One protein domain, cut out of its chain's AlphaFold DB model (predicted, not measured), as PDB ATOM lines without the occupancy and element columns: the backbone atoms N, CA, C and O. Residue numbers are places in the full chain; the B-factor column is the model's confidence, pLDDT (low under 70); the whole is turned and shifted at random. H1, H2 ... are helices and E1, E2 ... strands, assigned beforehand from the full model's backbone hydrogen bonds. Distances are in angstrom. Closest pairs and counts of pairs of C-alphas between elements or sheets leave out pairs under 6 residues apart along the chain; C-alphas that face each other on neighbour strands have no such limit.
ATOM      1  N   ILE A 326      22.142 -24.305   3.213       97.00
ATOM      2  CA  ILE A 326      22.924 -25.503   3.558       97.00
ATOM      3  C   ILE A 326      24.023 -25.111   4.550       97.00
ATOM      4  O   ILE A 326      24.603 -24.032   4.433       97.00
ATOM      5  N   ILE A 327      24.315 -25.975   5.523       97.50
ATOM      6  CA  ILE A 327      25.305 -25.738   6.589       97.50
ATOM      7  C   ILE A 327      26.317 -26.883   6.593       97.50
ATOM      8  O   ILE A 327      25.933 -28.032   6.381       97.50
ATOM      9  N   THR A 328      27.603 -26.607   6.811       97.94
ATOM     10  CA  THR A 328      28.627 -27.659   6.860       97.94
ATOM     11  C   THR A 328      28.326 -28.669   7.973       97.94
ATOM     12  O   THR A 328      27.851 -28.308   9.046       97.94
ATOM     13  N   VAL A 329      28.619 -29.948   7.737       96.44
ATOM     14  CA  VAL A 329      28.546 -31.006   8.765       96.44
ATOM     15  C   VAL A 329      29.729 -30.865   9.728       96.44
ATOM     16  O   VAL A 329      29.571 -30.850  10.950       96.44
ATOM     17  N   ASN A 330      30.925 -30.696   9.158       94.94
ATOM     18  CA  ASN A 330      32.163 -30.459   9.891       94.94
ATOM     19  C   ASN A 330      32.345 -28.967  10.218       94.94
ATOM     20  O   ASN A 330      31.876 -28.089   9.489       94.94
ATOM     21  N   ASN A 331      33.064 -28.685  11.302       94.00
ATOM     22  CA  ASN A 331      33.444 -27.340  11.733       94.00
ATOM     23  C   ASN A 331      34.964 -27.127  11.650       94.00
ATOM     24  O   ASN A 331      35.713 -28.040  11.302       94.00
ATOM     25  N   VAL A 332      35.424 -25.909  11.958       92.25
ATOM     26  CA  VAL A 332      36.854 -25.570  11.973       92.25
ATOM     27  C   VAL A 332      37.343 -25.185  13.374       92.25
ATOM     28  O   VAL A 332      36.701 -24.421  14.092       92.25
ATOM     29  N   SER A 333      38.521 -25.682  13.755       93.38
ATOM     30  CA  SER A 333      39.163 -25.438  15.060       93.38
ATOM     31  C   SER A 333      40.197 -24.298  15.054       93.38
ATOM     32  O   SER A 333      40.893 -24.075  16.044       93.38
ATOM     33  N   LEU A 334      40.321 -23.570  13.940       94.38
ATOM     34  CA  LEU A 334      41.325 -22.524  13.738       94.38
ATOM     35  C   LEU A 334      40.978 -21.229  14.492       94.38
ATOM     36  O   LEU A 334      39.854 -20.730  14.435       94.38
ATOM     37  N   GLU A 335      41.979 -20.606  15.121       93.06
ATOM     38  CA  GLU A 335      41.819 -19.264  15.701       93.06
ATOM     39  C   GLU A 335      41.678 -18.176  14.622       93.06
ATOM     40  O   GLU A 335      40.904 -17.235  14.801       93.06
ATOM     41  N   ASN A 336      42.423 -18.295  13.517       96.44
ATOM     42  CA  ASN A 336      42.520 -17.281  12.465       96.44
ATOM     43  C   ASN A 336      42.507 -17.948  11.080       96.44
ATOM     44  O   ASN A 336      43.381 -18.767  10.781       96.44
ATOM     45  N   TYR A 337      41.532 -17.607  10.240       98.19
ATOM     46  CA  TYR A 337      41.302 -18.271   8.954       98.19
ATOM     47  C   TYR A 337      40.585 -17.361   7.949       98.19
ATOM     48  O   TYR A 337      39.982 -16.353   8.318       98.19
ATOM     49  N   ILE A 338      40.652 -17.736   6.672       98.50
ATOM     50  CA  ILE A 338      39.870 -17.132   5.592       98.50
ATOM     51  C   ILE A 338      38.923 -18.199   5.035       98.50
ATOM     52  O   ILE A 338      39.355 -19.312   4.728       98.50
ATOM     53  N   VAL A 339      37.646 -17.843   4.916       98.56
ATOM     54  CA  VAL A 339      36.646 -18.549   4.107       98.56
ATOM     55  C   VAL A 339      36.649 -17.915   2.721       98.56
ATOM     56  O   VAL A 339      36.604 -16.688   2.615       98.56
ATOM     57  N   GLU A 340      36.699 -18.725   1.674       98.62
ATOM     58  CA  GLU A 340      36.563 -18.292   0.282       98.62
ATOM     59  C   GLU A 340      35.499 -19.172  -0.399       98.62
ATOM     60  O   GLU A 340      35.394 -20.359  -0.088       98.62
ATOM     61  N   VAL A 341      34.670 -18.592  -1.268       98.69
ATOM     62  CA  VAL A 341      33.658 -19.319  -2.057       98.69
ATOM     63  C   VAL A 341      33.292 -18.506  -3.294       98.69
ATOM     64  O   VAL A 341      33.206 -17.276  -3.220       98.69
ATOM     65  N   ASP A 342      33.053 -19.176  -4.413       98.62
ATOM     66  CA  ASP A 342      32.553 -18.551  -5.631       98.62
ATOM     67  C   ASP A 342      31.027 -18.669  -5.669       98.62
ATOM     68  O   ASP A 342      30.464 -19.716  -5.353       98.62
ATOM     69  N   ALA A 343      30.321 -17.589  -6.006       98.44
ATOM     70  CA  ALA A 343      28.860 -17.570  -5.931       98.44
ATOM     71  C   ALA A 343      28.194 -16.672  -6.980       98.44
ATOM     72  O   ALA A 343      28.728 -15.635  -7.373       98.44
ATOM     73  N   TRP A 344      26.981 -17.037  -7.388       97.75
ATOM     74  CA  TRP A 344      26.158 -16.313  -8.363       97.75
ATOM     75  C   TRP A 344      24.700 -16.293  -7.917       97.75
ATOM     76  O   TRP A 344      24.213 -17.226  -7.280       97.75
ATOM     77  N   GLY A 345      23.977 -15.231  -8.270       96.69
ATOM     78  CA  GLY A 345      22.553 -15.117  -7.977       96.69
ATOM     79  C   GLY A 345      21.784 -14.359  -9.050       96.69
ATOM     80  O   GLY A 345      22.314 -13.433  -9.674       96.69
ATOM     81  N   ASP A 346      20.524 -14.744  -9.249       95.38
ATOM     82  CA  ASP A 346      19.586 -14.062 -10.141       95.38
ATOM     83  C   ASP A 346      18.164 -14.018  -9.584       95.38
ATOM     84  O   ASP A 346      17.739 -14.900  -8.837       95.38
ATOM     85  N   ASN A 347      17.443 -12.954  -9.936       93.06
ATOM     86  CA  ASN A 347      16.123 -12.656  -9.410       93.06
ATOM     87  C   ASN A 347      15.348 -11.617 -10.237       93.06
ATOM     88  O   ASN A 347      15.925 -10.814 -10.978       93.06
ATOM     89  N   ASN A 348      14.031 -11.557 -10.037       90.94
ATOM     90  CA  ASN A 348      13.124 -10.667 -10.770       90.94
ATOM     91  C   ASN A 348      12.380  -9.619  -9.914       90.94
ATOM     92  O   ASN A 348      11.386  -9.070 -10.387       90.94
ATOM     93  N   TYR A 349      12.856  -9.287  -8.703       80.62
ATOM     94  CA  TYR A 349      12.197  -8.352  -7.760       80.62
ATOM     95  C   TYR A 349      12.271  -6.860  -8.165       80.62
ATOM     96  O   TYR A 349      12.633  -5.989  -7.378       80.62
ATOM     97  N   GLY A 350      11.909  -6.550  -9.410       74.75
ATOM     98  CA  GLY A 350      11.887  -5.203  -9.975       74.75
ATOM     99  C   GLY A 350      13.128  -4.850 -10.802       74.75
ATOM    100  O   GLY A 350      14.221  -5.381 -10.612       74.75
ATOM    101  N   TYR A 351      12.944  -3.923 -11.746       72.88
ATOM    102  CA  TYR A 351      13.981  -3.503 -12.699       72.88
ATOM    103  C   TYR A 351      15.160  -2.779 -12.029       72.88
ATOM    104  O   TYR A 351      16.311  -2.997 -12.392       72.88
ATOM    105  N   TYR A 352      14.875  -1.953 -11.019       76.06
ATOM    106  CA  TYR A 352      15.887  -1.203 -10.267       76.06
ATOM    107  C   TYR A 352      16.625  -2.044  -9.217       76.06
ATOM    108  O   TYR A 352      17.583  -1.557  -8.624       76.06
ATOM    109  N   TYR A 353      16.188  -3.281  -8.958       81.81
ATOM    110  CA  TYR A 353      16.803  -4.126  -7.943       81.81
ATOM    111  C   TYR A 353      17.922  -4.974  -8.553       81.81
ATOM    112  O   TYR A 353      17.671  -5.952  -9.266       81.81
ATOM    113  N   THR A 354      19.169  -4.560  -8.319       86.81
ATOM    114  CA  THR A 354      20.333  -5.069  -9.055       86.81
ATOM    115  C   THR A 354      21.090  -6.199  -8.376       86.81
ATOM    116  O   THR A 354      21.797  -6.891  -9.093       86.81
ATOM    117  N   SER A 355      21.005  -6.402  -7.061       91.81
ATOM    118  CA  SER A 355      21.910  -7.316  -6.342       91.81
ATOM    119  C   SER A 355      21.576  -8.804  -6.527       91.81
ATOM    120  O   SER A 355      20.414  -9.147  -6.765       91.81
ATOM    121  N   PRO A 356      22.574  -9.705  -6.409       95.00
ATOM    122  CA  PRO A 356      22.385 -11.145  -6.587       95.00
ATOM    123  C   PRO A 356      21.673 -11.817  -5.401       95.00
ATOM    124  O   PRO A 356      21.067 -12.866  -5.601       95.00
ATOM    125  N   ASN A 357      21.706 -11.215  -4.204       94.31
ATOM    126  CA  ASN A 357      21.168 -11.745  -2.942       94.31
ATOM    127  C   ASN A 357      21.828 -13.059  -2.481       94.31
ATOM    128  O   ASN A 357      21.159 -13.996  -2.035       94.31
ATOM    129  N   ILE A 358      23.151 -13.127  -2.611       97.06
ATOM    130  CA  ILE A 358      23.972 -14.236  -2.109       97.06
ATOM    131  C   ILE A 358      24.219 -14.030  -0.612       97.06
ATOM    132  O   ILE A 358      24.604 -12.932  -0.209       97.06
ATOM    133  N   MET A 359      24.061 -15.086   0.187       97.19
ATOM    134  CA  MET A 359      24.370 -15.105   1.619       97.19
ATOM    135  C   MET A 359      25.424 -16.185   1.909       97.19
ATOM    136  O   MET A 359      25.191 -17.366   1.651       97.19
ATOM    137  N   VAL A 360      26.562 -15.783   2.480       98.50
ATOM    138  CA  VAL A 360      27.606 -16.696   2.982       98.50
ATOM    139  C   VAL A 360      27.673 -16.560   4.501       98.50
ATOM    140  O   VAL A 360      28.009 -15.495   5.019       98.50
ATOM    141  N   GLY A 361      27.311 -17.619   5.221       97.31
ATOM    142  CA  GLY A 361      27.256 -17.644   6.681       97.31
ATOM    143  C   GLY A 361      28.490 -18.269   7.337       97.31
ATOM    144  O   GLY A 361      29.169 -19.124   6.767       97.31
ATOM    145  N   TYR A 362      28.787 -17.825   8.554       98.00
ATOM    146  CA  TYR A 362      29.975 -18.190   9.322       98.00
ATOM    147  C   TYR A 362      29.730 -18.077  10.830       98.00
ATOM    148  O   TYR A 362      28.798 -17.409  11.285       98.00
ATOM    149  N   LEU A 363      30.607 -18.722  11.614       96.94
ATOM    150  CA  LEU A 363      30.465 -18.860  13.073       96.94
ATOM    151  C   LEU A 363      29.100 -19.461  13.451       96.94
ATOM    152  O   LEU A 363      28.523 -19.097  14.477       96.94
ATOM    153  N   ALA A 364      28.586 -20.354  12.599       96.75
ATOM    154  CA  ALA A 364      27.266 -20.944  12.736       96.75
ATOM    155  C   ALA A 364      27.241 -22.028  13.821       96.75
ATOM    156  O   ALA A 364      28.194 -22.801  13.964       96.75
ATOM    157  N   ASP A 365      26.134 -22.068  14.555       95.31
ATOM    158  CA  ASP A 365      25.691 -23.152  15.427       95.31
ATOM    159  C   ASP A 365      24.453 -23.792  14.770       95.31
ATOM    160  O   ASP A 365      23.401 -23.150  14.739       95.31
ATOM    161  N   PRO A 366      24.545 -25.019  14.220       92.25
ATOM    162  CA  PRO A 366      23.423 -25.669  13.540       92.25
ATOM    163  C   PRO A 366      22.299 -26.151  14.481       92.25
ATOM    164  O   PRO A 366      21.337 -26.752  14.007       92.25
ATOM    165  N   GLN A 367      22.454 -25.999  15.804       89.38
ATOM    166  CA  GLN A 367      21.604 -26.636  16.824       89.38
ATOM    167  C   GLN A 367      21.196 -25.680  17.962       89.38
ATOM    168  O   GLN A 367      20.687 -26.126  18.993       89.38
ATOM    169  N   HIS A 368      21.397 -24.372  17.772       84.44
ATOM    170  CA  HIS A 368      21.222 -23.323  18.778       84.44
ATOM    171  C   HIS A 368      19.873 -23.361  19.526       84.44
ATOM    172  O   HIS A 368      19.824 -23.152  20.738       84.44
ATOM    173  N   PHE A 369      18.793 -23.679  18.805       74.56
ATOM    174  CA  PHE A 369      17.448 -23.949  19.319       74.56
ATOM    175  C   PHE A 369      16.875 -25.243  18.695       74.56
ATOM    176  O   PHE A 369      15.850 -25.249  18.013       74.56
ATOM    177  N   TRP A 370      17.576 -26.355  18.940       66.25
ATOM    178  CA  TRP A 370      17.203 -27.740  18.598       66.25
ATOM    179  C   TRP A 370      15.704 -28.081  18.804       66.25
ATOM    180  O   TRP A 370      15.105 -27.649  19.791       66.25
ATOM    181  N   ASP A 371      15.117 -28.874  17.889       62.25
ATOM    182  CA  ASP A 371      13.724 -29.399  17.839       62.25
ATOM    183  C   ASP A 371      12.569 -28.408  18.117       62.25
ATOM    184  O   ASP A 371      11.413 -28.811  18.264       62.25
ATOM    185  N   THR A 372      12.841 -27.105  18.203       63.72
ATOM    186  CA  THR A 372      11.893 -26.123  18.755       63.72
ATOM    187  C   THR A 372      11.573 -24.967  17.813       63.72
ATOM    188  O   THR A 372      10.988 -23.989  18.260       63.72
ATOM    189  N   THR A 373      11.917 -25.062  16.523       74.62
ATOM    190  CA  THR A 373      11.580 -24.075  15.475       74.62
ATOM    191  C   THR A 373      12.011 -24.576  14.079       74.62
ATOM    192  O   THR A 373      12.830 -25.488  13.970       74.62
ATOM    193  N   THR A 374      11.510 -23.952  13.006       78.56
ATOM    194  CA  THR A 374      12.001 -24.085  11.610       78.56
ATOM    195  C   THR A 374      13.390 -23.478  11.384       78.56
ATOM    196  O   THR A 374      14.022 -23.675  10.340       78.56
ATOM    197  N   HIS A 375      13.867 -22.703  12.357       88.50
ATOM    198  CA  HIS A 375      15.161 -22.034  12.341       88.50
ATOM    199  C   HIS A 375      15.988 -22.444  13.574       88.50
ATOM    200  O   HIS A 375      16.200 -21.636  14.477       88.50
ATOM    201  N   PRO A 376      16.372 -23.733  13.693       88.44
ATOM    202  CA  PRO A 376      17.048 -24.259  14.883       88.44
ATOM    203  C   PRO A 376      18.489 -23.754  15.023       88.44
ATOM    204  O   PRO A 376      19.141 -24.028  16.026       88.44
ATOM    205  N   ASP A 377      18.998 -23.054  14.018       92.88
ATOM    206  CA  ASP A 377      20.372 -22.612  13.861       92.88
ATOM    207  C   ASP A 377      20.564 -21.111  14.162       92.88
ATOM    208  O   ASP A 377      19.628 -20.313  14.185       92.88
ATOM    209  N   ALA A 378      21.804 -20.706  14.438       95.12
ATOM    210  CA  ALA A 378      22.162 -19.302  14.647       95.12
ATOM    211  C   ALA A 378      23.544 -18.994  14.068       95.12
ATOM    212  O   ALA A 378      24.494 -19.759  14.253       95.12
ATOM    213  N   PHE A 379      23.664 -17.889  13.333       97.00
ATOM    214  CA  PHE A 379      24.833 -17.612  12.502       97.00
ATOM    215  C   PHE A 379      24.985 -16.126  12.150       97.00
ATOM    216  O   PHE A 379      24.042 -15.336  12.182       97.00
ATOM    217  N   TYR A 380      26.201 -15.747  11.761       98.12
ATOM    218  CA  TYR A 380      26.492 -14.441  11.170       98.12
ATOM    219  C   TYR A 380      26.692 -14.598   9.661       98.12
ATOM    220  O   TYR A 380      27.057 -15.681   9.205       98.12
ATOM    221  N   THR A 381      26.456 -13.548   8.874       97.88
ATOM    222  CA  THR A 381      26.535 -13.624   7.405       97.88
ATOM    223  C   THR A 381      27.335 -12.501   6.770       97.88
ATOM    224  O   THR A 381      27.586 -11.464   7.382       97.88
ATOM    225  N   LEU A 382      27.754 -12.727   5.526       98.31
ATOM    226  CA  LEU A 382      28.127 -11.704   4.563       98.31
ATOM    227  C   LEU A 382      27.139 -11.803   3.393       98.31
ATOM    228  O   LEU A 382      27.034 -12.851   2.752       98.31
ATOM    229  N   ASP A 383      26.415 -10.716   3.142       97.38
ATOM    230  CA  ASP A 383      25.315 -10.647   2.178       97.38
ATOM    231  C   ASP A 383      25.682  -9.714   1.016       97.38
ATOM    232  O   ASP A 383      26.000  -8.541   1.238       97.38
ATOM    233  N   LEU A 384      25.587 -10.204  -0.224       96.44
ATOM    234  CA  LEU A 384      25.679  -9.397  -1.450       96.44
ATOM    235  C   LEU A 384      24.261  -9.001  -1.881       96.44
ATOM    236  O   LEU A 384      23.691  -9.527  -2.845       96.44
ATOM    237  N   GLY A 385      23.696  -8.074  -1.118       92.50
ATOM    238  CA  GLY A 385      22.275  -7.761  -1.082       92.50
ATOM    239  C   GLY A 385      21.455  -8.800  -0.310       92.50
ATOM    240  O   GLY A 385      21.891  -9.931  -0.103       92.50
ATOM    241  N   GLY A 386      20.269  -8.407   0.143       90.25
ATOM    242  CA  GLY A 386      19.440  -9.229   1.022       90.25
ATOM    243  C   GLY A 386      18.362  -8.426   1.745       90.25
ATOM    244  O   GLY A 386      18.102  -7.261   1.426       90.25
ATOM    245  N   ARG A 387      17.731  -9.054   2.738       90.75
ATOM    246  CA  ARG A 387      16.757  -8.418   3.637       90.75
ATOM    247  C   ARG A 387      17.247  -8.475   5.082       90.75
ATOM    248  O   ARG A 387      18.072  -9.314   5.440       90.75
ATOM    249  N   TYR A 388      16.744  -7.570   5.915       91.69
ATOM    250  CA  TYR A 388      17.002  -7.538   7.359       91.69
ATOM    251  C   TYR A 388      15.844  -6.847   8.098       91.69
ATOM    252  O   TYR A 388      14.950  -6.280   7.473       91.69
ATOM    253  N   ARG A 389      15.868  -6.859   9.434       91.25
ATOM    254  CA  ARG A 389      15.068  -5.984  10.305       91.25
ATOM    255  C   ARG A 389      15.832  -5.708  11.600       91.25
ATOM    256  O   ARG A 389      16.279  -6.631  12.274       91.25
ATOM    257  N   ASN A 390      15.959  -4.437  11.975       88.25
ATOM    258  CA  ASN A 390      16.689  -4.050  13.189       88.25
ATOM    259  C   ASN A 390      15.812  -4.038  14.451       88.25
ATOM    260  O   ASN A 390      16.314  -4.318  15.542       88.25
ATOM    261  N   ASP A 391      14.517  -3.757  14.275       83.94
ATOM    262  CA  ASP A 391      13.557  -3.457  15.340       83.94
ATOM    263  C   ASP A 391      12.448  -4.528  15.392       83.94
ATOM    264  O   ASP A 391      11.287  -4.296  15.035       83.94
ATOM    265  N   GLY A 392      12.834  -5.751  15.767       85.25
ATOM    266  CA  GLY A 392      11.939  -6.903  15.946       85.25
ATOM    267  C   GLY A 392      12.193  -8.064  14.979       85.25
ATOM    268  O   GLY A 392      13.217  -8.119  14.302       85.25
ATOM    269  N   TYR A 393      11.245  -9.002  14.925       89.44
ATOM    270  CA  TYR A 393      11.353 -10.247  14.154       89.44
ATOM    271  C   TYR A 393      11.283 -10.005  12.641       89.44
ATOM    272  O   TYR A 393      10.354  -9.354  12.144       89.44
ATOM    273  N   ALA A 394      12.278 -10.512  11.914       91.25
ATOM    274  CA  ALA A 394      12.403 -10.344  10.467       91.25
ATOM    275  C   ALA A 394      11.572 -11.388   9.709       91.25
ATOM    276  O   ALA A 394      10.871 -11.040   8.755       91.25
ATOM    277  N   LEU A 395      11.618 -12.638  10.181       91.38
ATOM    278  CA  LEU A 395      10.847 -13.763   9.662       91.38
ATOM    279  C   LEU A 395       9.949 -14.344  10.759       91.38
ATOM    280  O   LEU A 395      10.212 -14.167  11.953       91.38
ATOM    281  N   TYR A 396       8.905 -15.048  10.339       90.56
ATOM    282  CA  TYR A 396       8.016 -15.813  11.208       90.56
ATOM    283  C   TYR A 396       7.540 -17.096  10.513       90.56
ATOM    284  O   TYR A 396       7.529 -17.162   9.286       90.56
ATOM    285  N   THR A 397       7.125 -18.103  11.277       88.06
ATOM    286  CA  THR A 397       6.405 -19.284  10.769       88.06
ATOM    287  C   THR A 397       4.958 -19.290  11.277       88.06
ATOM    288  O   THR A 397       4.624 -18.588  12.233       88.06
ATOM    289  N   LEU A 398       4.073 -20.026  10.598       86.25
ATOM    290  CA  LEU A 398       2.652 -20.199  10.955       86.25
ATOM    291  C   LEU A 398       2.249 -21.672  11.101       86.25
ATOM    292  O   LEU A 398       1.253 -21.982  11.749       86.25
ATOM    293  N   ASP A 399       3.006 -22.554  10.461       85.62
ATOM    294  CA  ASP A 399       2.784 -23.989  10.313       85.62
ATOM    295  C   ASP A 399       3.823 -24.821  11.083       85.62
ATOM    296  O   ASP A 399       3.559 -25.980  11.388       85.62
ATOM    297  N   GLY A 400       4.972 -24.231  11.437       82.06
ATOM    298  CA  GLY A 400       6.119 -24.969  11.964       82.06
ATOM    299  C   GLY A 400       6.975 -25.614  10.868       82.06
ATOM    300  O   GLY A 400       7.835 -26.428  11.189       82.06
ATOM    301  N   GLU A 401       6.778 -25.232   9.596       81.94
ATOM    302  CA  GLU A 401       7.536 -25.745   8.442       81.94
ATOM    303  C   GLU A 401       8.109 -24.621   7.556       81.94
ATOM    304  O   GLU A 401       9.269 -24.686   7.152       81.94
ATOM    305  N   ASN A 402       7.345 -23.553   7.291       88.56
ATOM    306  CA  ASN A 402       7.727 -22.483   6.366       88.56
ATOM    307  C   ASN A 402       8.032 -21.155   7.063       88.56
ATOM    308  O   ASN A 402       7.351 -20.755   8.010       88.56
ATOM    309  N   LEU A 403       9.038 -20.441   6.552       89.94
ATOM    310  CA  LEU A 403       9.465 -19.126   7.038       89.94
ATOM    311  C   LEU A 403       8.983 -18.024   6.097       89.94
ATOM    312  O   LEU A 403       9.258 -18.070   4.908       89.94
ATOM    313  N   TRP A 404       8.341 -16.991   6.637       90.69
ATOM    314  CA  TRP A 404       7.740 -15.882   5.896       90.69
ATOM    315  C   TRP A 404       8.336 -14.542   6.329       90.69
ATOM    316  O   TRP A 404       8.505 -14.284   7.522       90.69
ATOM    317  N   TRP A 405       8.620 -13.646   5.379       89.25
ATOM    318  CA  TRP A 405       9.056 -12.278   5.688       89.25
ATOM    319  C   TRP A 405       7.939 -11.473   6.357       89.25
ATOM    320  O   TRP A 405       6.813 -11.430   5.860       89.25
ATOM    321  N   ASN A 406       8.251 -10.765   7.447       83.44
ATOM    322  CA  ASN A 406       7.268  -9.956   8.169       83.44
ATOM    323  C   ASN A 406       6.831  -8.719   7.352       83.44
ATOM    324  O   ASN A 406       7.454  -7.653   7.382       83.44
ATOM    325  N   SER A 407       5.734  -8.879   6.614       67.75
ATOM    326  CA  SER A 407       5.152  -7.873   5.718       67.75
ATOM    327  C   SER A 407       4.497  -6.696   6.451       67.75
ATOM    328  O   SER A 407       4.428  -5.599   5.900       67.75
ATOM    329  N   LEU A 408       4.082  -6.881   7.709       56.09
ATOM    330  CA  LEU A 408       3.355  -5.888   8.513       56.09
ATOM    331  C   LEU A 408       4.238  -4.762   9.078       56.09
ATOM    332  O   LEU A 408       3.746  -3.900   9.807       56.09
ATOM    333  N   SER A 409       5.550  -4.770   8.826       52.16
ATOM    334  CA  SER A 409       6.474  -3.784   9.414       52.16
ATOM    335  C   SER A 409       7.651  -3.385   8.521       52.16
ATOM    336  O   SER A 409       8.569  -2.745   9.023       52.16
ATOM    337  N   TYR A 410       7.635  -3.750   7.234       60.31
ATOM    338  CA  TYR A 410       8.753  -3.579   6.295       60.31
ATOM    339  C   TYR A 410      10.078  -4.183   6.801       60.31
ATOM    340  O   TYR A 410      10.872  -3.509   7.447       60.31
ATOM    341  N   ALA A 411      10.380  -5.432   6.434       67.31
ATOM    342  CA  ALA A 411      11.770  -5.894   6.379       67.31
ATOM    343  C   ALA A 411      12.446  -5.248   5.145       67.31
ATOM    344  O   ALA A 411      12.129  -5.680   4.023       67.31
ATOM    345  N   PRO A 412      13.272  -4.183   5.301       74.75
ATOM    346  CA  PRO A 412      13.842  -3.438   4.184       74.75
ATOM    347  C   PRO A 412      14.692  -4.298   3.253       74.75
ATOM    348  O   PRO A 412      15.345  -5.261   3.655       74.75
ATOM    349  N   TYR A 413      14.696  -3.873   1.996       83.62
ATOM    350  CA  TYR A 413      15.570  -4.370   0.949       83.62
ATOM    351  C   TYR A 413      16.926  -3.664   1.024       83.62
ATOM    352  O   TYR A 413      16.971  -2.444   1.204       83.62
ATOM    353  N   PHE A 414      18.020  -4.396   0.835       88.50
ATOM    354  CA  PHE A 414      19.360  -3.825   0.751       88.50
ATOM    355  C   PHE A 414      20.123  -4.403  -0.437       88.50
ATOM    356  O   PHE A 414      20.173  -5.615  -0.596       88.50
ATOM    357  N   TRP A 415      20.723  -3.539  -1.257       89.19
ATOM    358  CA  TRP A 415      21.384  -3.914  -2.517       89.19
ATOM    359  C   TRP A 415      22.919  -3.961  -2.447       89.19
ATOM    360  O   TRP A 415      23.558  -4.294  -3.441       89.19
ATOM    361  N   GLY A 416      23.518  -3.560  -1.322       93.19
ATOM    362  CA  GLY A 416      24.972  -3.497  -1.134       93.19
ATOM    363  C   GLY A 416      25.529  -4.689  -0.353       93.19
ATOM    364  O   GLY A 416      24.839  -5.677  -0.110       93.19
ATOM    365  N   LEU A 417      26.771  -4.561   0.106       96.38
ATOM    366  CA  LEU A 417      27.429  -5.494   1.016       96.38
ATOM    367  C   LEU A 417      27.025  -5.214   2.471       96.38
ATOM    368  O   LEU A 417      27.230  -4.101   2.963       96.38
ATOM    369  N   MET A 418      26.478  -6.206   3.174       96.69
ATOM    370  CA  MET A 418      26.165  -6.099   4.609       96.69
ATOM    371  C   MET A 418      26.587  -7.338   5.397       96.69
ATOM    372  O   MET A 418      26.784  -8.413   4.833       96.69
ATOM    373  N   ILE A 419      26.715  -7.174   6.714       98.00
ATOM    374  CA  ILE A 419      26.848  -8.275   7.668       98.00
ATOM    375  C   ILE A 419      25.617  -8.285   8.570       98.00
ATOM    376  O   ILE A 419      25.308  -7.278   9.220       98.00
ATOM    377  N   CYS A 420      24.952  -9.434   8.641       96.94
ATOM    378  CA  CYS A 420      23.821  -9.674   9.529       96.94
ATOM    379  C   CYS A 420      24.174 -10.678  10.634       96.94
ATOM    380  O   CYS A 420      25.094 -11.486  10.504       96.94
ATOM    381  N   ASN A 421      23.411 -10.614  11.721       96.88
ATOM    382  CA  ASN A 421      23.239 -11.695  12.683       96.88
ATOM    383  C   ASN A 421      21.837 -12.286  12.478       96.88
ATOM    384  O   ASN A 421      20.864 -11.522  12.462       96.88
ATOM    385  N   GLU A 422      21.737 -13.605  12.331       95.38
ATOM    386  CA  GLU A 422      20.473 -14.332  12.302       95.38
ATOM    387  C   GLU A 422      20.412 -15.414  13.385       95.38
ATOM    388  O   GLU A 422      21.323 -16.229  13.529       95.38
ATOM    389  N   SER A 423      19.317 -15.427  14.143       93.25
ATOM    390  CA  SER A 423      19.011 -16.474  15.119       93.25
ATOM    391  C   SER A 423      17.509 -16.546  15.374       93.25
ATOM    392  O   SER A 423      16.820 -15.516  15.361       93.25
ATOM    393  N   SER A 424      17.001 -17.733  15.711       89.81
ATOM    394  CA  SER A 424      15.677 -17.851  16.331       89.81
ATOM    395  C   SER A 424      15.543 -16.952  17.576       89.81
ATOM    396  O   SER A 424      16.524 -16.623  18.256       89.81
ATOM    397  N   ALA A 425      14.314 -16.499  17.818       87.75
ATOM    398  CA  ALA A 425      13.897 -15.718  18.978       87.75
ATOM    399  C   ALA A 425      12.947 -16.512  19.887       87.75
ATOM    400  O   ALA A 425      13.049 -16.447  21.112       87.75
ATOM    401  N   ASP A 426      12.025 -17.247  19.265       86.88
ATOM    402  CA  ASP A 426      11.124 -18.231  19.856       86.88
ATOM    403  C   ASP A 426      10.684 -19.216  18.751       86.88
ATOM    404  O   ASP A 426      11.121 -19.096  17.605       86.88
ATOM    405  N   TYR A 427       9.814 -20.181  19.072       84.62
ATOM    406  CA  TYR A 427       9.345 -21.198  18.117       84.62
ATOM    407  C   TYR A 427       8.878 -20.609  16.772       84.62
ATOM    408  O   TYR A 427       9.165 -21.165  15.709       84.62
ATOM    409  N   TRP A 428       8.186 -19.468  16.821       87.88
ATOM    410  CA  TRP A 428       7.482 -18.862  15.692       87.88
ATOM    411  C   TRP A 428       8.258 -17.737  15.002       87.88
ATOM    412  O   TRP A 428       7.822 -17.294  13.941       87.88
ATOM    413  N   HIS A 429       9.366 -17.248  15.568       90.00
ATOM    414  CA  HIS A 429       9.984 -15.979  15.161       90.00
ATOM    415  C   HIS A 429      11.510 -16.035  15.045       90.00
ATOM    416  O   HIS A 429      12.194 -16.595  15.901       90.00
ATOM    417  N   VAL A 430      12.055 -15.344  14.037       92.19
ATOM    418  CA  VAL A 430      13.506 -15.241  13.788       92.19
ATOM    419  C   VAL A 430      13.941 -13.774  13.747       92.19
ATOM    420  O   VAL A 430      13.332 -12.936  13.067       92.19
ATOM    421  N   TYR A 431      15.019 -13.442  14.456       92.69
ATOM    422  CA  TYR A 431      15.715 -12.164  14.308       92.69
ATOM    423  C   TYR A 431      16.700 -12.244  13.141       92.69
ATOM    424  O   TYR A 431      17.546 -13.125  13.137       92.69
ATOM    425  N   ARG A 432      16.666 -11.271  12.219       94.12
ATOM    426  CA  ARG A 432      17.730 -11.048  11.224       94.12
ATOM    427  C   ARG A 432      18.171  -9.589  11.250       94.12
ATOM    428  O   ARG A 432      17.603  -8.754  10.545       94.12
ATOM    429  N   LYS A 433      19.155  -9.266  12.086       94.31
ATOM    430  CA  LYS A 433      19.585  -7.885  12.351       94.31
ATOM    431  C   LYS A 433      20.854  -7.529  11.582       94.31
ATOM    432  O   LYS A 433      21.861  -8.221  11.703       94.31
ATOM    433  N   MET A 434      20.834  -6.400  10.877       95.25
ATOM    434  CA  MET A 434      22.029  -5.847  10.238       95.25
ATOM    435  C   MET A 434      22.961  -5.254  11.305       95.25
ATOM    436  O   MET A 434      22.534  -4.453  12.140       95.25
ATOM    437  N   LEU A 435      24.234  -5.652  11.284       96.19
ATOM    438  CA  LEU A 435      25.269  -5.156  12.200       96.19
ATOM    439  C   LEU A 435      26.054  -3.993  11.589       96.19
ATOM    440  O   LEU A 435      26.351  -3.014  12.268       96.19
ATOM    441  N   VAL A 436      26.392  -4.115  10.305       97.31
ATOM    442  CA  VAL A 436      27.157  -3.137   9.523       97.31
ATOM    443  C   VAL A 436      26.836  -3.324   8.037       97.31
ATOM    444  O   VAL A 436      26.468  -4.420   7.612       97.31
ATOM    445  N   TYR A 437      26.980  -2.263   7.248       96.44
ATOM    446  CA  TYR A 437      26.835  -2.277   5.793       96.44
ATOM    447  C   TYR A 437      27.832  -1.316   5.140       96.44
ATOM    448  O   TYR A 437      28.291  -0.370   5.783       96.44
ATOM    449  N   ASN A 438      28.141  -1.541   3.863       95.50
ATOM    450  CA  ASN A 438      28.880  -0.602   3.025       95.50
ATOM    451  C   ASN A 438      27.964  -0.109   1.878       95.50
ATOM    452  O   ASN A 438      27.660  -0.891   0.972       95.50
ATOM    453  N   PRO A 439      27.507   1.161   1.890       84.44
ATOM    454  CA  PRO A 439      26.607   1.700   0.869       84.44
ATOM    455  C   PRO A 439      27.290   1.995  -0.475       84.44
ATOM    456  O   PRO A 439      26.594   2.100  -1.481       84.44
ATOM    457  N   ASP A 440      28.621   2.092  -0.511       90.62
ATOM    458  CA  ASP A 440      29.406   2.387  -1.720       90.62
ATOM    459  C   ASP A 440      29.612   1.138  -2.604       90.62
ATOM    460  O   ASP A 440      30.286   1.182  -3.633       90.62
ATOM    461  N   THR A 441      29.016   0.005  -2.215       93.31
ATOM    462  CA  THR A 441      29.059  -1.265  -2.947       93.31
ATOM    463  C   THR A 441      27.747  -1.535  -3.686       93.31
ATOM    464  O   THR A 441      26.652  -1.308  -3.174       93.31
ATOM    465  N   SER A 442      27.855  -2.052  -4.913       92.38
ATOM    466  CA  SER A 442      26.713  -2.409  -5.763       92.38
ATOM    467  C   SER A 442      27.003  -3.721  -6.511       92.38
ATOM    468  O   SER A 442      27.362  -3.699  -7.694       92.38
ATOM    469  N   PRO A 443      26.930  -4.881  -5.825       95.12
ATOM    470  CA  PRO A 443      26.965  -6.182  -6.486       95.12
ATOM    471  C   PRO A 443      25.785  -6.323  -7.462       95.12
ATOM    472  O   PRO A 443      24.736  -5.690  -7.308       95.12
ATOM    473  N   ARG A 444      25.957  -7.160  -8.488       95.06
ATOM    474  CA  ARG A 444      25.010  -7.338  -9.594       95.06
ATOM    475  C   ARG A 444      24.578  -8.791  -9.745       95.06
ATOM    476  O   ARG A 444      25.388  -9.708  -9.689       95.06
ATOM    477  N   LYS A 445      23.288  -8.999  -9.965       94.62
ATOM    478  CA  LYS A 445      22.725 -10.279 -10.372       94.62
ATOM    479  C   LYS A 445      23.186 -10.656 -11.773       94.62
ATOM    480  O   LYS A 445      23.479  -9.780 -12.588       94.62
ATOM    481  N   LYS A 446      23.237 -11.961 -12.037       95.00
ATOM    482  CA  LYS A 446      23.867 -12.565 -13.226       95.00
ATOM    483  C   LYS A 446      25.387 -12.379 -13.316       95.00
ATOM    484  O   LYS A 446      25.957 -12.567 -14.386       95.00
ATOM    485  N   THR A 447      26.054 -12.072 -12.204       96.25
ATOM    486  CA  THR A 447      27.518 -11.999 -12.105       96.25
ATOM    487  C   THR A 447      28.011 -13.010 -11.072       96.25
ATOM    488  O   THR A 447      27.435 -13.113  -9.989       96.25
ATOM    489  N   TRP A 448      29.054 -13.771 -11.419       97.88
ATOM    490  CA  TRP A 448      29.766 -14.632 -10.472       97.88
ATOM    491  C   TRP A 448      30.737 -13.788  -9.644       97.88
ATOM    492  O   TRP A 448      31.404 -12.899 -10.177       97.88
ATOM    493  N   TYR A 449      30.835 -14.086  -8.355       98.50
ATOM    494  CA  TYR A 449      31.666 -13.379  -7.392       98.50
ATOM    495  C   TYR A 449      32.541 -14.345  -6.608       98.50
ATOM    496  O   TYR A 449      32.019 -15.254  -5.973       98.50
ATOM    497  N   HIS A 450      33.841 -14.068  -6.581       98.56
ATOM    498  CA  HIS A 450      34.752 -14.628  -5.596       98.56
ATOM    499  C   HIS A 450      34.561 -13.876  -4.270       98.56
ATOM    500  O   HIS A 450      34.893 -12.687  -4.168       98.56
ATOM    501  N   ILE A 451      33.968 -14.530  -3.272       98.75
ATOM    502  CA  ILE A 451      33.634 -13.958  -1.958       98.75
ATOM    503  C   ILE A 451      34.671 -14.416  -0.933       98.75
ATOM    504  O   ILE A 451      35.033 -15.591  -0.892       98.75
ATOM    505  N   LYS A 452      35.133 -13.497  -0.075       98.31
ATOM    506  CA  LYS A 452      36.145 -13.779   0.954       98.31
ATOM    507  C   LYS A 452      35.733 -13.218   2.311       98.31
ATOM    508  O   LYS A 452      35.315 -12.062   2.415       98.31
ATOM    509  N   ILE A 453      35.919 -14.017   3.360       98.75
ATOM    510  CA  ILE A 453      35.637 -13.653   4.753       98.75
ATOM    511  C   ILE A 453      36.848 -14.018   5.612       98.75
ATOM    512  O   ILE A 453      37.126 -15.194   5.838       98.75
ATOM    513  N   LEU A 454      37.576 -13.015   6.099       98.56
ATOM    514  CA  LEU A 454      38.652 -13.188   7.075       98.56
ATOM    515  C   LEU A 454      38.069 -13.118   8.485       98.56
ATOM    516  O   LEU A 454      37.440 -12.122   8.845       98.56
ATOM    517  N   ILE A 455      38.327 -14.149   9.287       98.38
ATOM    518  CA  ILE A 455      37.933 -14.229  10.694       98.38
ATOM    519  C   ILE A 455      39.192 -14.405  11.542       98.38
ATOM    520  O   ILE A 455      39.922 -15.388  11.396       98.38
ATOM    521  N   THR A 456      39.435 -13.462  12.451       97.31
ATOM    522  CA  THR A 456      40.557 -13.486  13.398       97.31
ATOM    523  C   THR A 456      40.073 -13.459  14.845       97.31
ATOM    524  O   THR A 456      38.972 -13.001  15.152       97.31
ATOM    525  N   THR A 457      40.888 -13.986  15.758       95.12
ATOM    526  CA  THR A 457      40.586 -14.043  17.196       95.12
ATOM    527  C   THR A 457      41.454 -13.056  17.962       95.12
ATOM    528  O   THR A 457      42.682 -13.113  17.893       95.12
ATOM    529  N   LYS A 458      40.821 -12.185  18.749       92.00
ATOM    530  CA  LYS A 458      41.486 -11.153  19.553       92.00
ATOM    531  C   LYS A 458      41.057 -11.245  21.013       92.00
ATOM    532  O   LYS A 458      39.922 -11.604  21.317       92.00
ATOM    533  N   LYS A 459      41.974 -10.919  21.925       88.50
ATOM    534  CA  LYS A 459      41.711 -10.862  23.370       88.50
ATOM    535  C   LYS A 459      41.638  -9.404  23.809       88.50
ATOM    536  O   LYS A 459      42.614  -8.673  23.671       88.50
ATOM    537  N   GLU A 460      40.491  -8.999  24.339       84.00
ATOM    538  CA  GLU A 460      40.240  -7.651  24.849       84.00
ATOM    539  C   GLU A 460      39.943  -7.734  26.350       84.00
ATOM    540  O   GLU A 460      38.843  -8.080  26.789       84.00
ATOM    541  N   GLY A 461      40.979  -7.491  27.159       84.00
ATOM    542  CA  GLY A 461      40.939  -7.753  28.596       84.00
ATOM    543  C   GLY A 461      40.729  -9.244  28.877       84.00
ATOM    544  O   GLY A 461      41.580 -10.066  28.546       84.00
ATOM    545  N   SER A 462      39.593  -9.585  29.486       81.50
ATOM    546  CA  SER A 462      39.165 -10.966  29.746       81.50
ATOM    547  C   SER A 462      38.215 -11.545  28.687       81.50
ATOM    548  O   SER A 462      37.881 -12.726  28.774       81.50
ATOM    549  N   LYS A 463      37.770 -10.755  27.695       83.81
ATOM    550  CA  LYS A 463      36.938 -11.246  26.586       83.81
ATOM    551  C   LYS A 463      37.805 -11.789  25.450       83.81
ATOM    552  O   LYS A 463      38.849 -11.221  25.130       83.81
ATOM    553  N   THR A 464      37.305 -12.819  24.777       88.00
ATOM    554  CA  THR A 464      37.758 -13.217  23.439       88.00
ATOM    555  C   THR A 464      36.701 -12.764  22.440       88.00
ATOM    556  O   THR A 464      35.537 -13.122  22.594       88.00
ATOM    557  N   VAL A 465      37.092 -11.988  21.432       94.38
ATOM    558  CA  VAL A 465      36.209 -11.490  20.366       94.38
ATOM    559  C   VAL A 465      36.675 -12.007  19.006       94.38
ATOM    560  O   VAL A 465      37.858 -12.317  18.819       94.38
ATOM    561  N   LYS A 466      35.745 -12.108  18.054       96.44
ATOM    562  CA  LYS A 466      36.049 -12.388  16.647       96.44
ATOM    563  C   LYS A 466      36.034 -11.078  15.865       96.44
ATOM    564  O   LYS A 466      35.010 -10.402  15.825       96.44
ATOM    565  N   GLU A 467      37.154 -10.719  15.258       97.38
ATOM    566  CA  GLU A 467      37.231  -9.617  14.297       97.38
ATOM    567  C   GLU A 467      36.987 -10.196  12.898       97.38
ATOM    568  O   GLU A 467      37.582 -11.213  12.532       97.38
ATOM    569  N   VAL A 468      36.069  -9.599  12.136       98.25
ATOM    570  CA  VAL A 468      35.600 -10.144  10.854       98.25
ATOM    571  C   VAL A 468      35.701  -9.088   9.765       98.25
ATOM    572  O   VAL A 468      35.170  -7.988   9.907       98.25
ATOM    573  N   ASN A 469      36.356  -9.442   8.660       98.50
ATOM    574  CA  ASN A 469      36.458  -8.626   7.453       98.50
ATOM    575  C   ASN A 469      35.807  -9.372   6.282       98.50
ATOM    576  O   ASN A 469      36.069 -10.559   6.090       98.50
ATOM    577  N   GLY A 470      34.995  -8.680   5.486       98.44
ATOM    578  CA  GLY A 470      34.337  -9.233   4.300       98.44
ATOM    579  C   GLY A 470      34.726  -8.497   3.020       98.44
ATOM    580  O   GLY A 470      34.964  -7.286   3.029       98.44
ATOM    581  N   THR A 471      34.785  -9.217   1.904       98.38
ATOM    582  CA  THR A 471      34.901  -8.637   0.562       98.38
ATOM    583  C   THR A 471      34.341  -9.577  -0.506       98.38
ATOM    584  O   THR A 471      34.102 -10.758  -0.256       98.38
ATOM    585  N   TYR A 472      34.128  -9.039  -1.702       98.19
ATOM    586  CA  TYR A 472      33.785  -9.790  -2.900       98.19
ATOM    587  C   TYR A 472      34.490  -9.163  -4.106       98.19
ATOM    588  O   TYR A 472      34.667  -7.946  -4.159       98.19
ATOM    589  N   THR A 473      34.858  -9.970  -5.095       98.19
ATOM    590  CA  THR A 473      35.434  -9.517  -6.375       98.19
ATOM    591  C   THR A 473      34.701 -10.225  -7.514       98.19
ATOM    592  O   THR A 473      34.376 -11.400  -7.340       98.19
ATOM    593  N   PRO A 474      34.383  -9.578  -8.653       98.00
ATOM    594  CA  PRO A 474      33.866 -10.298  -9.817       98.00
ATOM    595  C   PRO A 474      34.803 -11.455 -10.181       98.00
ATOM    596  O   PRO A 474      36.021 -11.278 -10.218       98.00
ATOM    597  N   LEU A 475      34.246 -12.643 -10.424       97.62
ATOM    598  CA  LEU A 475      35.044 -13.846 -10.678       97.62
ATOM    599  C   LEU A 475      35.906 -13.690 -11.943       97.62
ATOM    600  O   LEU A 475      37.030 -14.174 -11.988       97.62
ATOM    601  N   GLU A 476      35.423 -12.931 -12.929       96.12
ATOM    602  CA  GLU A 476      36.173 -12.553 -14.132       96.12
ATOM    603  C   GLU A 476      37.449 -11.758 -13.808       96.12
ATOM    604  O   GLU A 476      38.530 -12.128 -14.264       96.12
ATOM    605  N   ASP A 477      37.368 -10.742 -12.942       97.12
ATOM    606  CA  ASP A 477      38.533  -9.946 -12.530       97.12
ATOM    607  C   ASP A 477      39.547 -10.782 -11.725       97.12
ATOM    608  O   ASP A 477      40.768 -10.649 -11.885       97.12
ATOM    609  N   TYR A 478      39.038 -11.681 -10.880       96.56
ATOM    610  CA  TYR A 478      39.839 -12.607 -10.085       96.56
ATOM    611  C   TYR A 478      40.582 -13.629 -10.960       96.56
ATOM    612  O   TYR A 478      41.804 -13.761 -10.857       96.56
ATOM    613  N   ILE A 479      39.888 -14.310 -11.875       95.62
ATOM    614  CA  ILE A 479      40.488 -15.350 -12.718       95.62
ATOM    615  C   ILE A 479      41.351 -14.751 -13.826       95.62
ATOM    616  O   ILE A 479      42.501 -15.167 -13.979       95.62
ATOM    617  N   LEU A 480      40.873 -13.747 -14.569       92.62
ATOM    618  CA  LEU A 480      41.609 -13.207 -15.719       92.62
ATOM    619  C   LEU A 480      42.760 -12.294 -15.285       92.62
ATOM    620  O   LEU A 480      43.891 -12.476 -15.745       92.62
ATOM    621  N   TYR A 481      42.537 -11.386 -14.332       93.00
ATOM    622  CA  TYR A 481      43.537 -10.374 -13.957       93.00
ATOM    623  C   TYR A 481      44.280 -10.672 -12.646       93.00
ATOM    624  O   TYR A 481      45.277 -10.010 -12.361       93.00
ATOM    625  N   ASN A 482      43.856 -11.680 -11.866       90.44
ATOM    626  CA  ASN A 482      44.293 -11.859 -10.470       90.44
ATOM    627  C   ASN A 482      44.141 -10.556  -9.662       90.44
ATOM    628  O   ASN A 482      45.003 -10.168  -8.870       90.44
ATOM    629  N   TYR A 483      43.035  -9.859  -9.910       95.25
ATOM    630  CA  TYR A 483      42.607  -8.732  -9.106       95.25
ATOM    631  C   TYR A 483      41.776  -9.249  -7.926       95.25
ATOM    632  O   TYR A 483      40.946 -10.140  -8.080       95.25
ATOM    633  N   GLU A 484      42.004  -8.693  -6.740       94.00
ATOM    634  CA  GLU A 484      41.206  -8.957  -5.542       94.00
ATOM    635  C   GLU A 484      40.870  -7.607  -4.903       94.00
ATOM    636  O   GLU A 484      41.757  -6.776  -4.686       94.00
ATOM    637  N   ASN A 485      39.589  -7.374  -4.610       96.69
ATOM    638  CA  ASN A 485      39.162  -6.185  -3.878       96.69
ATOM    639  C   ASN A 485      39.766  -6.175  -2.457       96.69
ATOM    640  O   ASN A 485      39.925  -7.234  -1.840       96.69
ATOM    641  N   PRO A 486      40.054  -4.989  -1.884       96.50
ATOM    642  CA  PRO A 486      40.423  -4.874  -0.473       96.50
ATOM    643  C   PRO A 486      39.272  -5.340   0.434       96.50
ATOM    644  O   PRO A 486      38.154  -5.564  -0.027       96.50
ATOM    645  N   TRP A 487      39.508  -5.441   1.744       97.25
ATOM    646  CA  TRP A 487      38.427  -5.652   2.712       97.25
ATOM    647  C   TRP A 487      37.425  -4.485   2.645       97.25
ATOM    648  O   TRP A 487      37.777  -3.344   2.939       97.25
ATOM    649  N   LEU A 488      36.193  -4.771   2.213       98.00
ATOM    650  CA  LEU A 488      35.150  -3.775   1.937       98.00
ATOM    651  C   LEU A 488      34.254  -3.503   3.151       98.00
ATOM    652  O   LEU A 488      33.583  -2.474   3.198       98.00
ATOM    653  N   ILE A 489      34.207  -4.419   4.118       98.25
ATOM    654  CA  ILE A 489      33.378  -4.301   5.319       98.25
ATOM    655  C   ILE A 489      34.065  -4.958   6.519       98.25
ATOM    656  O   ILE A 489      34.794  -5.937   6.358       98.25
ATOM    657  N   TYR A 490      33.833  -4.418   7.716       97.69
ATOM    658  CA  TYR A 490      34.462  -4.859   8.961       97.69
ATOM    659  C   TYR A 490      33.471  -4.850  10.133       97.69
ATOM    660  O   TYR A 490      32.659  -3.930  10.242       97.69
ATOM    661  N   THR A 491      33.566  -5.829  11.037       97.62
ATOM    662  CA  THR A 491      32.859  -5.824  12.328       97.62
ATOM    663  C   THR A 491      33.606  -6.602  13.419       97.62
ATOM    664  O   THR A 491      34.519  -7.380  13.137       97.62
ATOM    665  N   THR A 492      33.176  -6.433  14.672       97.00
ATOM    666  CA  THR A 492      33.649  -7.206  15.829       97.00
ATOM    667  C   THR A 492      32.472  -7.935  16.479       97.00
ATOM    668  O   THR A 492      31.481  -7.318  16.867       97.00
ATOM    669  N   ILE A 493      32.592  -9.253  16.639       96.25
ATOM    670  CA  ILE A 493      31.585 -10.136  17.237       96.25
ATOM    671  C   ILE A 493      32.052 -10.554  18.637       96.25
ATOM    672  O   ILE A 493      33.037 -11.278  18.793       96.25
ATOM    673  N   GLU A 494      31.318 -10.128  19.670       93.62
ATOM    674  CA  GLU A 494      31.569 -10.542  21.063       93.62
ATOM    675  C   GLU A 494      31.050 -11.949  21.401       93.62
ATOM    676  O   GLU A 494      31.469 -12.539  22.394       93.62
ATOM    677  N   LYS A 495      30.087 -12.462  20.625       92.75
ATOM    678  CA  LYS A 495      29.356 -13.705  20.905       92.75
ATOM    679  C   LYS A 495      29.215 -14.550  19.629       92.75
ATOM    680  O   LYS A 495      28.159 -14.500  18.998       92.75
ATOM    681  N   PRO A 496      30.267 -15.267  19.196       93.81
ATOM    682  CA  PRO A 496      30.119 -16.289  18.160       93.81
ATOM    683  C   PRO A 496      29.161 -17.384  18.651       93.81
ATOM    684  O   PRO A 496      29.195 -17.723  19.834       93.81
ATOM    685  N   TYR A 497      28.331 -17.929  17.760       95.31
ATOM    686  CA  TYR A 497      27.433 -19.038  18.097       95.31
ATOM    687  C   TYR A 497      28.189 -20.367  18.038       95.31
ATOM    688  O   TYR A 497      28.294 -21.072  19.039       95.31
ATOM    689  N   GLY A 498      28.815 -20.655  16.895       94.69
ATOM    690  CA  GLY A 498      29.607 -21.861  16.685       94.69
ATOM    691  C   GLY A 498      30.791 -21.657  15.739       94.69
ATOM    692  O   GLY A 498      31.493 -20.644  15.785       94.69
ATOM    693  N   SER A 499      31.060 -22.672  14.920       95.81
ATOM    694  CA  SER A 499      32.274 -22.793  14.086       95.81
ATOM    695  C   SER A 499      32.024 -23.475  12.732       95.81
ATOM    696  O   SER A 499      32.974 -23.843  12.035       95.81
ATOM    697  N   HIS A 500      30.752 -23.623  12.357       97.62
ATOM    698  CA  HIS A 500      30.306 -24.109  11.053       97.62
ATOM    699  C   HIS A 500      30.124 -22.955  10.050       97.62
ATOM    700  O   HIS A 500      30.150 -21.772  10.420       97.62
ATOM    701  N   PHE A 501      29.935 -23.312   8.779       98.25
ATOM    702  CA  PHE A 501      29.747 -22.387   7.655       98.25
ATOM    703  C   PHE A 501      28.461 -22.697   6.901       98.25
ATOM    704  O   PHE A 501      27.950 -23.809   6.981       98.25
ATOM    705  N   LEU A 502      27.937 -21.711   6.180       97.06
ATOM    706  CA  LEU A 502      26.628 -21.778   5.539       97.06
ATOM    707  C   LEU A 502      26.678 -21.139   4.148       97.06
ATOM    708  O   LEU A 502      27.324 -20.107   3.965       97.06
ATOM    709  N   LEU A 503      25.947 -21.710   3.192       98.38
ATOM    710  CA  LEU A 503      25.701 -21.125   1.867       98.38
ATOM    711  C   LEU A 503      24.187 -21.005   1.654       98.38
ATOM    712  O   LEU A 503      23.438 -21.909   2.030       98.38
ATOM    713  N   GLY A 504      23.715 -19.883   1.103       97.19
ATOM    714  CA  GLY A 504      22.277 -19.614   1.032       97.19
ATOM    715  C   GLY A 504      21.863 -18.292   0.386       97.19
ATOM    716  O   GLY A 504      22.630 -17.626  -0.312       97.19
ATOM    717  N   THR A 505      20.622 -17.887   0.649       95.50
ATOM    718  CA  THR A 505      20.095 -16.557   0.304       95.50
ATOM    719  C   THR A 505      19.278 -15.986   1.456       95.50
ATOM    720  O   THR A 505      18.599 -16.721   2.162       95.50
ATOM    721  N   SER A 506      19.331 -14.669   1.630       91.06
ATOM    722  CA  SER A 506      18.640 -13.912   2.679       91.06
ATOM    723  C   SER A 506      17.466 -13.091   2.144       91.06
ATOM    724  O   SER A 506      17.154 -12.013   2.659       91.06
ATOM    725  N   TRP A 507      16.859 -13.549   1.047       88.19
ATOM    726  CA  TRP A 507      15.896 -12.754   0.292       88.19
ATOM    727  C   TRP A 507      14.597 -13.461  -0.086       88.19
ATOM    728  O   TRP A 507      13.599 -12.757  -0.208       88.19
ATOM    729  N   VAL A 525      38.022 -23.327   3.279       98.62
ATOM    730  CA  VAL A 525      38.540 -22.673   4.488       98.62
ATOM    731  C   VAL A 525      40.042 -22.913   4.570       98.62
ATOM    732  O   VAL A 525      40.500 -24.058   4.558       98.62
ATOM    733  N   ARG A 526      40.819 -21.828   4.659       97.75
ATOM    734  CA  ARG A 526      42.289 -21.856   4.705       97.75
ATOM    735  C   ARG A 526      42.858 -21.059   5.872       97.75
ATOM    736  O   ARG A 526      42.211 -20.162   6.415       97.75
ATOM    737  N   LYS A 527      44.102 -21.361   6.240       97.75
ATOM    738  CA  LYS A 527      44.825 -20.651   7.305       97.75
ATOM    739  C   LYS A 527      45.113 -19.201   6.904       97.75
ATOM    740  O   LYS A 527      45.426 -18.915   5.751       97.75
ATOM    741  N   TYR A 528      45.034 -18.292   7.873       96.75
ATOM    742  CA  TYR A 528      45.384 -16.882   7.686       96.75
ATOM    743  C   TYR A 528      46.864 -16.611   7.996       96.75
ATOM    744  O   TYR A 528      47.414 -17.140   8.963       96.75
ATOM    745  N   ALA A 529      47.485 -15.715   7.225       95.94
ATOM    746  CA  ALA A 529      48.743 -15.060   7.576       95.94
ATOM    747  C   ALA A 529      48.622 -13.538   7.341       95.94
ATOM    748  O   ALA A 529      48.059 -13.139   6.321       95.94
ATOM    749  N   PRO A 530      49.184 -12.670   8.209       94.25
ATOM    750  CA  PRO A 530      49.109 -11.209   8.041       94.25
ATOM    751  C   PRO A 530      49.697 -10.669   6.730       94.25
ATOM    752  O   PRO A 530      49.398  -9.546   6.330       94.25
ATOM    753  N   LYS A 531      50.564 -11.448   6.079       95.69
ATOM    754  CA  LYS A 531      51.113 -11.198   4.746       95.69
ATOM    755  C   LYS A 531      51.143 -12.532   4.001       95.69
ATOM    756  O   LYS A 531      51.770 -13.475   4.488       95.69
ATOM    757  N   GLU A 532      50.513 -12.614   2.836       94.94
ATOM    758  CA  GLU A 532      50.509 -13.851   2.043       94.94
ATOM    759  C   GLU A 532      51.937 -14.237   1.587       94.94
ATOM    760  O   GLU A 532      52.747 -13.346   1.289       94.94
TER     761      GLU A 532
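This is residues 326 to 507 and 525 to 532 of the 612 residues of the protein "DUF2341 domain-containing protein" of Methanothermococcus okinawensis (UniProt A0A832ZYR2). Two twisted sheets lie partly face to face as a sandwich, with their strands crossed at 41 degrees; E1, E10, E3, E4, E5 and E6 form one sheet in that order, and E9, E8, E7, E2 and E11 form the other. The short helix H1 stands up from the second sheet where E8 ends, and the long loop of residues 388 to 412 reaches away from that sheet. The printed part has 190 residues, with one named helix and eleven named strands in the order E1 to E8, H1, E9, E10, E11; both sheets are antiparallel throughout and the class is mostly strand. The whole is compact, with a radius of gyration of the C-alphas of 16.6 A, and it spans 48 by 48 by 29 A.

E1, residues 326 to 328, is an edge strand of the six-strand sheet, and its antiparallel neighbour is E10, residues 500 to 504, with N 328 and O 501 at 2.8 A. E10 and E3, residues 358 to 365, are antiparallel neighbours, with N 361 and O 502 at 2.8 A, within hydrogen-bond range. E3 opens a meander, each strand the antiparallel neighbour of the one before, that goes on through E4, residues 378 to 387, E5, residues 413 to 426, and E6, residues 429 to 438. Its three hairpins have N 362 and O 380 at 2.8 A in E3 and E4, N 383 and O 418 at 2.9 A in E4 and E5, and N 421 and O 433 at 2.9 A in E5 and E6. E3 bends by 64 degrees at residue 362, E4 by 123 degrees at residue 384 and E5 by 138 degrees at residue 416. In the other sheet, E2, residues 337 to 347, has E11, residues 525 to 527, on one side, with N 338 and O 526 at 2.9 A, and E7, residues 448 to 460, on the other side, with N 341 and O 451 at 3.0 A. E7 and E8, residues 463 to 474, are a hairpin, with N 454 and O 469 at 2.9 A. E9, residues 489 to 493, is the edge strand beside E8, with N 468 and O 491 at 2.9 A. Between the sheets, the closest C-alphas of E6 and E9 are those of Asn 438 and Ile 489, 6.3 A apart, and those of E2 and E3 are Gly 345 and Ile 358, 6.1 A apart. H1, residues 475 to 481, is on the five-strand sheet at a height of 8.6 A and stands up from it, its line rising 52 degrees out of the local plane; in H1 every O i to N i+4 pair is within hydrogen-bond range. The closest C-alphas of H1 and E7 are those of Leu 475 and Tyr 449, 4.7 A apart.

E1 begins at C-alpha 326, (22.924, -25.503, 3.558). E2 is 31.7 A long from first to last C-alpha, E5 23.9 A and E6 27.2 A. E7, 37.5 A long, begins at C-alpha 448, (29.766, -14.632, -10.472), and E8 is 36.5 A long. E11 ends at C-alpha 527, (44.825, -20.651, 7.305).

The two C-alphas farthest apart, those of Asp 399 and Lys 531, are 50.3 A from each other. Residues 508 to 524 are not printed, and C-alphas 507 and 525 are 25.1 A apart across this cut. The links E3 to E4, 12 residues, and E4 to E5, 25 residues, are long. The mean pLDDT of the printed part is 91.7; residues 370 to 372 and 407 to 411 are under 70.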